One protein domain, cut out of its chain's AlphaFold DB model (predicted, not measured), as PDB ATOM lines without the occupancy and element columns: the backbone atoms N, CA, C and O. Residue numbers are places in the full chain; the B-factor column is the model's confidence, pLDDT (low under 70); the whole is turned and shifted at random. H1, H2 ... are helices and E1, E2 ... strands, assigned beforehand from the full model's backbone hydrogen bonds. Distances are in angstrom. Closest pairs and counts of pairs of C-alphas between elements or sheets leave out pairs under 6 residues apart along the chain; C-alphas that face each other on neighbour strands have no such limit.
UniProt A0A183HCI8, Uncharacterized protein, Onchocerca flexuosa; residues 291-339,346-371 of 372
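AT A GLANCE: This is residues 291 to 339 and 346 to 371 of the 372 residues of an uncharacterized protein of Onchocerca flexuosa (UniProt A0A183HCI8). A narrow, twisted ribbon of three antiparallel strands makes the body, with the long helix H1 over one face of it, towards the edge strand E1; H1 packs there with its residues 302 to 310, while residues 291 to 301 stick out free. The short helix H2 follows E3 at one end of the ribbon and only grazes it, and its residues 366 to 369 stick out with the last two printed residues. The printed part has 75 residues, with two named helices and three named strands in the order H1 E1 E2 E3 H2; the sheet's order is E1, E2, E3, and the class is mixed, helices and strands. The whole is only just loose, close to extended, with a radius of gyration of the C-alphas of 16.7 A, and flat, spanning 49 by 37 by 15 A.

IN THESE COORDINATES: H1, residues 291 to 310, begins with C-alpha 291 at (5.584, 36.375, 90.439) and is 28.3 A long from first to last C-alpha. E1, residues 316 to 320, measures 13.4 A. E2, residues 324 to 332, measures 26.2 A and begins with C-alpha 324 at (23.279, 27.164, 100.368). E3, residues 349 to 357, measures 26.1 A. H2, residues 359 to 369, measures 15.5 A and ends with C-alpha 369 at (33.210, 38.309, 108.080).

HOW THE PARTS SIT: E1 and E2 form a hairpin, antiparallel at 171 degrees between their directions, with N 317 and O 328 within hydrogen-bond range at 2.9 A. E2, the inner strand, is antiparallel to E3 at 164 degrees, with N 327 and O 354 at 2.8 A and N 350 and O 331 at 2.8 A. H1 is on the sheet, in two layers, a helix on one face of a sheet. Its height over the sheet is 11.9 A, and it lies over E1 and E2. It runs along the strands, at 14 degrees to E1 on the local plane. The closest C-alphas of H1 and E1 are those of Trp 309 and Tyr 316, 6.8 A apart. H2 only grazes the sheet with its residues 359 to 365; the closest C-alphas of E2 and H2 are those of Tyr 324 and Gly 361, 6.3 A apart. H1 and H2 are apart. In H1 every O i to N i+4 pair is within hydrogen-bond range; in H2 5 of 7 are.

THE WHOLE: The two C-alphas farthest apart, those of Leu 291 and Val 338, are 51.0 A apart. Residues 340 to 345 are not printed, in the link across the cut from E2 to E3, and C-alphas 339 and 346 are 15.5 A apart. The links H1 to E1, E1 to E2 and E3 to H2 are tight. The mean pLDDT of the printed part is 78.8, and it is under 70 at residues 334 to 339, 346 to 347 and 370 to 371.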
ATOM      1  N   LEU A 291       4.416  36.761  89.644       77.12
ATOM      2  CA  LEU A 291       5.584  36.375  90.439       77.12
ATOM      3  C   LEU A 291       5.167  35.853  91.819       77.12
ATOM      4  O   LEU A 291       5.749  34.881  92.300       77.12
ATOM      5  N   VAL A 292       4.132  36.438  92.432       82.94
ATOM      6  CA  VAL A 292       3.531  35.919  93.678       82.94
ATOM      7  C   VAL A 292       2.971  34.512  93.450       82.94
ATOM      8  O   VAL A 292       3.236  33.603  94.241       82.94
ATOM      9  N   GLN A 293       2.269  34.295  92.336       81.88
ATOM     10  CA  GLN A 293       1.749  32.990  91.930       81.88
ATOM     11  C   GLN A 293       2.881  31.991  91.651       81.88
ATOM     12  O   GLN A 293       2.812  30.856  92.121       81.88
ATOM     13  N   ALA A 294       3.948  32.402  90.957       77.44
ATOM     14  CA  ALA A 294       5.113  31.552  90.706       77.44
ATOM     15  C   ALA A 294       5.815  31.121  92.008       77.44
ATOM     16  O   ALA A 294       6.080  29.932  92.190       77.44
ATOM     17  N   LEU A 295       6.042  32.050  92.946       80.50
ATOM     18  CA  LEU A 295       6.593  31.739  94.271       80.50
ATOM     19  C   LEU A 295       5.668  30.817  95.077       80.50
ATOM     20  O   LEU A 295       6.144  29.882  95.717       80.50
ATOM     21  N   THR A 296       4.353  31.035  95.010       82.38
ATOM     22  CA  THR A 296       3.357  30.186  95.687       82.38
ATOM     23  C   THR A 296       3.389  28.759  95.135       82.38
ATOM     24  O   THR A 296       3.477  27.802  95.902       82.38
ATOM     25  N   MET A 297       3.415  28.598  93.807       78.19
ATOM     26  CA  MET A 297       3.558  27.292  93.151       78.19
ATOM     27  C   MET A 297       4.892  26.615  93.494       78.19
ATOM     28  O   MET A 297       4.921  25.410  93.749       78.19
ATOM     29  N   GLN A 298       5.989  27.375  93.559       80.94
ATOM     30  CA  GLN A 298       7.290  26.857  93.977       80.94
ATOM     31  C   GLN A 298       7.258  26.364  95.434       80.94
ATOM     32  O   GLN A 298       7.747  25.266  95.712       80.94
ATOM     33  N   PHE A 299       6.638  27.116  96.348       83.12
ATOM     34  CA  PHE A 299       6.506  26.738  97.758       83.12
ATOM     35  C   PHE A 299       5.642  25.482  97.941       83.12
ATOM     36  O   PHE A 299       6.082  24.531  98.586       83.12
ATOM     37  N   LEU A 300       4.480  25.416  97.278       81.50
ATOM     38  CA  LEU A 300       3.622  24.222  97.250       81.50
ATOM     39  C   LEU A 300       4.357  22.995  96.682       81.50
ATOM     40  O   LEU A 300       4.200  21.881  97.186       81.50
ATOM     41  N   SER A 301       5.208  23.179  95.664       81.06
ATOM     42  CA  SER A 301       6.026  22.086  95.122       81.06
ATOM     43  C   SER A 301       7.048  21.561  96.143       81.06
ATOM     44  O   SER A 301       7.239  20.349  96.249       81.06
ATOM     45  N   PHE A 302       7.653  22.445  96.948       87.62
ATOM     46  CA  PHE A 302       8.568  22.072  98.030       87.62
ATOM     47  C   PHE A 302       7.839  21.374  99.186       87.62
ATOM     48  O   PHE A 302       8.329  20.366  99.692       87.62
ATOM     49  N   GLU A 303       6.650  21.846  99.559       88.50
ATOM     50  CA  GLU A 303       5.788  21.215 100.561       88.50
ATOM     51  C   GLU A 303       5.431  19.771 100.158       88.50
ATOM     52  O   GLU A 303       5.671  18.828 100.916       88.50
ATOM     53  N   GLN A 304       4.985  19.551  98.915       87.44
ATOM     54  CA  GLN A 304       4.748  18.203  98.375       87.44
ATOM     55  C   GLN A 304       6.022  17.338  98.357       87.44
ATOM     56  O   GLN A 304       5.981  16.145  98.692       87.44
ATOM     57  N   LEU A 305       7.170  17.923  97.995       87.81
ATOM     58  CA  LEU A 305       8.473  17.248  97.986       87.81
ATOM     59  C   LEU A 305       8.873  16.782  99.400       87.81
ATOM     60  O   LEU A 305       9.312  15.637  99.566       87.81
ATOM     61  N   TYR A 306       8.635  17.637 100.400       91.38
ATOM     62  CA  TYR A 306       8.864  17.402 101.823       91.38
ATOM     63  C   TYR A 306       7.909  16.354 102.410       91.38
ATOM     64  O   TYR A 306       8.381  15.413 103.047       91.38
ATOM     65  N   HIS A 307       6.598  16.409 102.143       90.12
ATOM     66  CA  HIS A 307       5.659  15.367 102.597       90.12
ATOM     67  C   HIS A 307       5.975  13.992 101.986       90.12
ATOM     68  O   HIS A 307       5.941  12.971 102.681       90.12
ATOM     69  N   SER A 308       6.360  13.955 100.706       87.44
ATOM     70  CA  SER A 308       6.788  12.736 100.004       87.44
ATOM     71  C   SER A 308       8.073  12.115 100.590       87.44
ATOM     72  O   SER A 308       8.273  10.900 100.498       87.44
ATOM     73  N   TRP A 309       8.907  12.918 101.258       91.62
ATOM     74  CA  TRP A 309      10.052  12.470 102.057       91.62
ATOM     75  C   TRP A 309       9.650  12.094 103.491       91.62
ATOM     76  O   TRP A 309       9.868  10.956 103.905       91.62
ATOM     77  N   ARG A 310       8.997  12.985 104.248       87.38
ATOM     78  CA  ARG A 310       8.629  12.762 105.659       87.38
ATOM     79  C   ARG A 310       7.719  11.545 105.831       87.38
ATOM     80  O   ARG A 310       8.036  10.653 106.620       87.38
ATOM     81  N   PHE A 311       6.646  11.469 105.049       86.75
ATOM     82  CA  PHE A 311       5.610  10.434 105.151       86.75
ATOM     83  C   PHE A 311       5.689   9.394 104.025       86.75
ATOM     84  O   PHE A 311       5.406   8.220 104.251       86.75
ATOM     85  N   GLY A 312       6.116   9.801 102.826       81.69
ATOM     86  CA  GLY A 312       6.233   8.913 101.668       81.69
ATOM     87  C   GLY A 312       7.494   8.033 101.638       81.69
ATOM     88  O   GLY A 312       8.236   7.895 102.616       81.69
ATOM     89  N   LYS A 313       7.725   7.413 100.473       80.56
ATOM     90  CA  LYS A 313       8.810   6.446 100.220       80.56
ATOM     91  C   LYS A 313      10.158   7.079  99.832       80.56
ATOM     92  O   LYS A 313      11.097   6.340  99.569       80.56
ATOM     93  N   ARG A 314      10.277   8.410  99.725       83.12
ATOM     94  CA  ARG A 314      11.497   9.041  99.188       83.12
ATOM     95  C   ARG A 314      12.632   9.053 100.224       83.12
ATOM     96  O   ARG A 314      12.538   9.769 101.217       83.12
ATOM     97  N   SER A 315      13.720   8.330  99.947       85.69
ATOM     98  CA  SER A 315      14.908   8.250 100.816       85.69
ATOM     99  C   SER A 315      15.700   9.563 100.894       85.69
ATOM    100  O   SER A 315      16.235   9.888 101.948       85.69
ATOM    101  N   TYR A 316      15.767  10.371  99.830       88.94
ATOM    102  CA  TYR A 316      16.426  11.685  99.882       88.94
ATOM    103  C   TYR A 316      15.891  12.684  98.848       88.94
ATOM    104  O   TYR A 316      15.334  12.290  97.823       88.94
ATOM    105  N   PHE A 317      16.073  13.981  99.107       89.44
ATOM    106  CA  PHE A 317      15.916  15.049  98.112       89.44
ATOM    107  C   PHE A 317      16.834  16.241  98.408       89.44
ATOM    108  O   PHE A 317      17.371  16.370  99.507       89.44
ATOM    109  N   TYR A 318      16.983  17.123  97.422       89.56
ATOM    110  CA  TYR A 318      17.728  18.370  97.548       89.56
ATOM    111  C   TYR A 318      16.812  19.586  97.400       89.56
ATOM    112  O   TYR A 318      16.012  19.643  96.468       89.56
ATOM    113  N   ALA A 319      16.991  20.581  98.267       87.56
ATOM    114  CA  ALA A 319      16.543  21.950  98.033       87.56
ATOM    115  C   ALA A 319      17.781  22.825  97.800       87.56
ATOM    116  O   ALA A 319      18.724  22.802  98.591       87.56
ATOM    117  N   CYS A 320      17.810  23.556  96.687       83.81
ATOM    118  CA  CYS A 320      18.982  24.321  96.267       83.81
ATOM    119  C   CYS A 320      18.649  25.808  96.234       83.81
ATOM    120  O   CYS A 320      17.722  26.223  95.542       83.81
ATOM    121  N   CYS A 321      19.412  26.592  96.986       80.69
ATOM    122  CA  CYS A 321      19.244  28.029  97.133       80.69
ATOM    123  C   CYS A 321      20.518  28.755  96.645       80.69
ATOM    124  O   CYS A 321      21.550  28.113  96.434       80.69
ATOM    125  N   PRO A 322      20.487  30.088  96.456       75.38
ATOM    126  CA  PRO A 322      21.625  30.840  95.911       75.38
ATOM    127  C   PRO A 322      22.918  30.665  96.729       75.38
ATOM    128  O   PRO A 322      24.010  30.475  96.189       75.38
ATOM    129  N   THR A 323      22.781  30.708  98.055       76.25
ATOM    130  CA  THR A 323      23.881  30.737  99.027       76.25
ATOM    131  C   THR A 323      24.123  29.400  99.726       76.25
ATOM    132  O   THR A 323      25.220  29.187 100.238       76.25
ATOM    133  N   TYR A 324      23.161  28.474  99.720       83.56
ATOM    134  CA  TYR A 324      23.279  27.164 100.368       83.56
ATOM    135  C   TYR A 324      22.509  26.057  99.632       83.56
ATOM    136  O   TYR A 324      21.539  26.294  98.912       83.56
ATOM    137  N   THR A 325      22.928  24.820  99.860       87.12
ATOM    138  CA  THR A 325      22.285  23.588  99.409       87.12
ATOM    139  C   THR A 325      21.846  22.793 100.635       87.12
ATOM    140  O   THR A 325      22.621  22.622 101.572       87.12
ATOM    141  N   ILE A 326      20.614  22.285 100.624       90.50
ATOM    142  CA  ILE A 326      20.065  21.434 101.683       90.50
ATOM    143  C   ILE A 326      19.833  20.030 101.123       90.50
ATOM    144  O   ILE A 326      19.013  19.851 100.223       90.50
ATOM    145  N   LEU A 327      20.523  19.036 101.680       91.25
ATOM    146  CA  LEU A 327      20.205  17.617 101.525       91.25
ATOM    147  C   LEU A 327      19.250  17.194 102.644       91.25
ATOM    148  O   LEU A 327      19.605  17.249 103.820       91.25
ATOM    149  N   PHE A 328      18.080  16.694 102.271       91.00
ATOM    150  CA  PHE A 328      17.175  15.966 103.152       91.00
ATOM    151  C   PHE A 328      17.394  14.467 102.934       91.00
ATOM    152  O   PHE A 328      17.212  13.980 101.819       91.00
ATOM    153  N   TRP A 329      17.771  13.721 103.974       89.81
ATOM    154  CA  TRP A 329      18.051  12.281 103.916       89.81
ATOM    155  C   TRP A 329      17.265  11.544 105.010       89.81
ATOM    156  O   TRP A 329      17.269  11.917 106.179       89.81
ATOM    157  N   LYS A 330      16.542  10.508 104.602       87.88
ATOM    158  CA  LYS A 330      15.778   9.564 105.411       87.88
ATOM    159  C   LYS A 330      16.419   8.188 105.250       87.88
ATOM    160  O   LYS A 330      16.399   7.631 104.155       87.88
ATOM    161  N   THR A 331      16.946   7.635 106.333       82.81
ATOM    162  CA  THR A 331      17.454   6.254 106.378       82.81
ATOM    163  C   THR A 331      16.479   5.408 107.186       82.81
ATOM    164  O   THR A 331      15.881   5.903 108.142       82.81
ATOM    165  N   SER A 332      16.296   4.131 106.851       77.62
ATOM    166  CA  SER A 332      15.656   3.186 107.773       77.62
ATOM    167  C   SER A 332      16.436   3.133 109.092       77.62
ATOM    168  O   SER A 332      17.669   3.168 109.099       77.62
ATOM    169  N   LYS A 333      15.734   3.062 110.227       71.00
ATOM    170  CA  LYS A 333      16.383   2.787 111.511       71.00
ATOM    171  C   LYS A 333      16.742   1.299 111.529       71.00
ATOM    172  O   LYS A 333      15.874   0.453 111.733       71.00
ATOM    173  N   GLY A 334      17.997   0.996 111.202       51.91
ATOM    174  CA  GLY A 334      18.540  -0.356 111.280       51.91
ATOM    175  C   GLY A 334      18.429  -0.912 112.700       51.91
ATOM    176  O   GLY A 334      18.485  -0.164 113.676       51.91
ATOM    177  N   ILE A 335      18.249  -2.227 112.805       46.84
ATOM    178  CA  ILE A 335      18.470  -2.950 114.062       46.84
ATOM    179  C   ILE A 335      19.990  -3.013 114.263       46.84
ATOM    180  O   ILE A 335      20.701  -3.267 113.291       46.84
ATOM    181  N   VAL A 336      20.460  -2.814 115.503       48.56
ATOM    182  CA  VAL A 336      21.823  -2.345 115.847       48.56
ATOM    183  C   VAL A 336      21.974  -0.864 115.450       48.56
ATOM    184  O   VAL A 336      21.840  -0.508 114.287       48.56
ATOM    185  N   GLU A 337      22.192   0.074 116.372       40.97
ATOM    186  CA  GLU A 337      22.951  -0.026 117.628       40.97
ATOM    187  C   GLU A 337      22.108  -0.062 118.917       40.97
ATOM    188  O   GLU A 337      21.062   0.576 119.023       40.97
ATOM    189  N   VAL A 338      22.621  -0.771 119.932       43.72
ATOM    190  CA  VAL A 338      22.161  -0.648 121.323       43.72
ATOM    191  C   VAL A 338      22.858   0.563 121.934       43.72
ATOM    192  O   VAL A 338      24.027   0.499 122.299       43.72
ATOM    193  N   ASN A 339      22.134   1.675 122.015       41.62
ATOM    194  CA  ASN A 339      22.577   2.880 122.701       41.62
ATOM    195  C   ASN A 339      21.448   3.280 123.660       41.62
ATOM    196  O   ASN A 339      20.440   3.847 123.245       41.62
ATOM    197  N   GLY A 346       8.460   5.791 118.147       53.41
ATOM    198  CA  GLY A 346       8.223   4.730 117.158       53.41
ATOM    199  C   GLY A 346       8.625   5.090 115.720       53.41
ATOM    200  O   GLY A 346       8.051   4.560 114.768       53.41
ATOM    201  N   GLU A 347       9.566   6.017 115.530       60.53
ATOM    202  CA  GLU A 347       9.993   6.466 114.207       60.53
ATOM    203  C   GLU A 347      10.866   5.393 113.535       60.53
ATOM    204  O   GLU A 347      12.049   5.222 113.825       60.53
ATOM    205  N   LYS A 348      10.266   4.684 112.572       72.62
ATOM    206  CA  LYS A 348      10.905   3.666 111.711       72.62
ATOM    207  C   LYS A 348      12.097   4.193 110.883       72.62
ATOM    208  O   LYS A 348      12.813   3.409 110.259       72.62
ATOM    209  N   TYR A 349      12.301   5.508 110.844       79.62
ATOM    210  CA  TYR A 349      13.291   6.171 110.007       79.62
ATOM    211  C   TYR A 349      14.073   7.217 110.797       79.62
ATOM    212  O   TYR A 349      13.489   8.009 111.530       79.62
ATOM    213  N   ASN A 350      15.382   7.263 110.568       83.94
ATOM    214  CA  ASN A 350      16.237   8.354 111.010       83.94
ATOM    215  C   ASN A 350      16.206   9.455 109.940       83.94
ATOM    216  O   ASN A 350      16.624   9.228 108.801       83.94
ATOM    217  N   PHE A 351      15.722  10.643 110.298       88.25
ATOM    218  CA  PHE A 351      15.736  11.822 109.430       88.25
ATOM    219  C   PHE A 351      16.972  12.679 109.732       88.25
ATOM    220  O   PHE A 351      17.219  13.051 110.878       88.25
ATOM    221  N   ARG A 352      17.750  13.011 108.701       89.50
ATOM    222  CA  ARG A 352      18.921  13.893 108.760       89.50
ATOM    223  C   ARG A 352      18.786  14.982 107.700       89.50
ATOM    224  O   ARG A 352      18.413  14.712 106.561       89.50
ATOM    225  N   VAL A 353      19.135  16.208 108.071       90.81
ATOM    226  CA  VAL A 353      19.251  17.339 107.147       90.81
ATOM    227  C   VAL A 353      20.699  17.814 107.176       90.81
ATOM    228  O   VAL A 353      21.276  17.957 108.251       90.81
ATOM    229  N   VAL A 354      21.299  18.014 106.006       88.94
ATOM    230  CA  VAL A 354      22.671  18.520 105.859       88.94
ATOM    231  C   VAL A 354      22.618  19.787 105.021       88.94
ATOM    232  O   VAL A 354      22.200  19.747 103.865       88.94
ATOM    233  N   ILE A 355      23.032  20.907 105.609       89.75
ATOM    234  CA  ILE A 355      23.118  22.204 104.936       89.75
ATOM    235  C   ILE A 355      24.589  22.462 104.613       89.75
ATOM    236  O   ILE A 355      25.440  22.368 105.496       89.75
ATOM    237  N   THR A 356      24.896  22.787 103.360       85.69
ATOM    238  CA  THR A 356      26.238  23.189 102.921       85.69
ATOM    239  C   THR A 356      26.174  24.534 102.197       85.69
ATOM    240  O   THR A 356      25.251  24.754 101.408       85.69
ATOM    241  N   PRO A 357      27.118  25.463 102.422       82.19
ATOM    242  CA  PRO A 357      27.157  26.702 101.656       82.19
ATOM    243  C   PRO A 357      27.539  26.406 100.198       82.19
ATOM    244  O   PRO A 357      28.377  25.546  99.917       82.19
ATOM    245  N   THR A 358      26.952  27.134  99.247       78.69
ATOM    246  CA  THR A 358      27.431  27.105  97.859       78.69
ATOM    247  C   THR A 358      28.782  27.816  97.777       78.69
ATOM    248  O   THR A 358      29.104  28.670  98.603       78.69
ATOM    249  N   SER A 359      29.570  27.553  96.732       74.75
ATOM    250  CA  SER A 359      30.814  28.301  96.484       74.75
ATOM    251  C   SER A 359      30.573  29.815  96.360       74.75
ATOM    252  O   SER A 359      31.479  30.605  96.606       74.75
ATOM    253  N   TYR A 360      29.363  30.243  95.984       72.06
ATOM    254  CA  TYR A 360      28.959  31.647  96.032       72.06
ATOM    255  C   TYR A 360      28.697  32.110  97.474       72.06
ATOM    256  O   TYR A 360      29.325  33.075  97.905       72.06
ATOM    257  N   GLY A 361      27.847  31.403  98.229       76.06
ATOM    258  CA  GLY A 361      27.496  31.761  99.608       76.06
ATOM    259  C   GLY A 361      28.688  31.757 100.562       76.06
ATOM    260  O   GLY A 361      28.856  32.705 101.316       76.06
ATOM    261  N   PHE A 362      29.586  30.775 100.456       79.12
ATOM    262  CA  PHE A 362      30.824  30.736 101.240       79.12
ATOM    263  C   PHE A 362      31.739  31.935 100.934       79.12
ATOM    264  O   PHE A 362      32.237  32.593 101.840       79.12
ATOM    265  N   ARG A 363      31.900  32.295  99.649       76.44
ATOM    266  CA  ARG A 363      32.645  33.507  99.250       76.44
ATOM    267  C   ARG A 363      31.931  34.804  99.644       76.44
ATOM    268  O   ARG A 363      32.593  35.830  99.743       76.44
ATOM    269  N   GLN A 364      30.612  34.791  99.835       75.12
ATOM    270  CA  GLN A 364      29.868  35.924 100.384       75.12
ATOM    271  C   GLN A 364      30.117  36.055 101.890       75.12
ATOM    272  O   GLN A 364      30.581  37.109 102.311       75.12
ATOM    273  N   GLN A 365      29.935  34.976 102.654       80.69
ATOM    274  CA  GLN A 365      30.201  34.926 104.093       80.69
ATOM    275  C   GLN A 365      31.633  35.379 104.425       80.69
ATOM    276  O   GLN A 365      31.808  36.289 105.227       80.69
ATOM    277  N   LEU A 366      32.651  34.868 103.720       80.62
ATOM    278  CA  LEU A 366      34.047  35.296 103.914       80.62
ATOM    279  C   LEU A 366      34.298  36.788 103.614       80.62
ATOM    280  O   LEU A 366      35.223  37.373 104.173       80.62
ATOM    281  N   ARG A 367      33.501  37.425 102.742       78.56
ATOM    282  CA  ARG A 367      33.569  38.882 102.505       78.56
ATOM    283  C   ARG A 367      32.787  39.686 103.538       78.56
ATOM    284  O   ARG A 367      33.067  40.864 103.700       78.56
ATOM    285  N   GLU A 368      31.794  39.098 104.189       79.06
ATOM    286  CA  GLU A 368      31.016  39.759 105.240       79.06
ATOM    287  C   GLU A 368      31.777  39.686 106.576       79.06
ATOM    288  O   GLU A 368      31.978  40.711 107.221       79.06
ATOM    289  N   GLU A 369      32.333  38.520 106.916       78.44
ATOM    290  CA  GLU A 369      33.210  38.309 108.080       78.44
ATOM    291  C   GLU A 369      34.569  39.018 107.936       78.44
ATOM    292  O   GLU A 369      35.090  39.560 108.908       78.44
ATOM    293  N   GLY A 370      35.132  39.074 106.723       61.78
ATOM    294  CA  GLY A 370      36.390  39.773 106.428       61.78
ATOM    295  C   GLY A 370      36.296  41.305 106.340       61.78
ATOM    296  O   GLY A 370      37.308  41.935 106.040       61.78
ATOM    297  N   ASN A 371      35.108  41.884 106.554       51.31
ATOM    298  CA  ASN A 371      34.855  43.334 106.571       51.31
ATOM    299  C   ASN A 371      34.406  43.869 107.952       51.31
ATOM    300  O   ASN A 371      34.194  45.076 108.089       51.31
TER     301      ASN A 371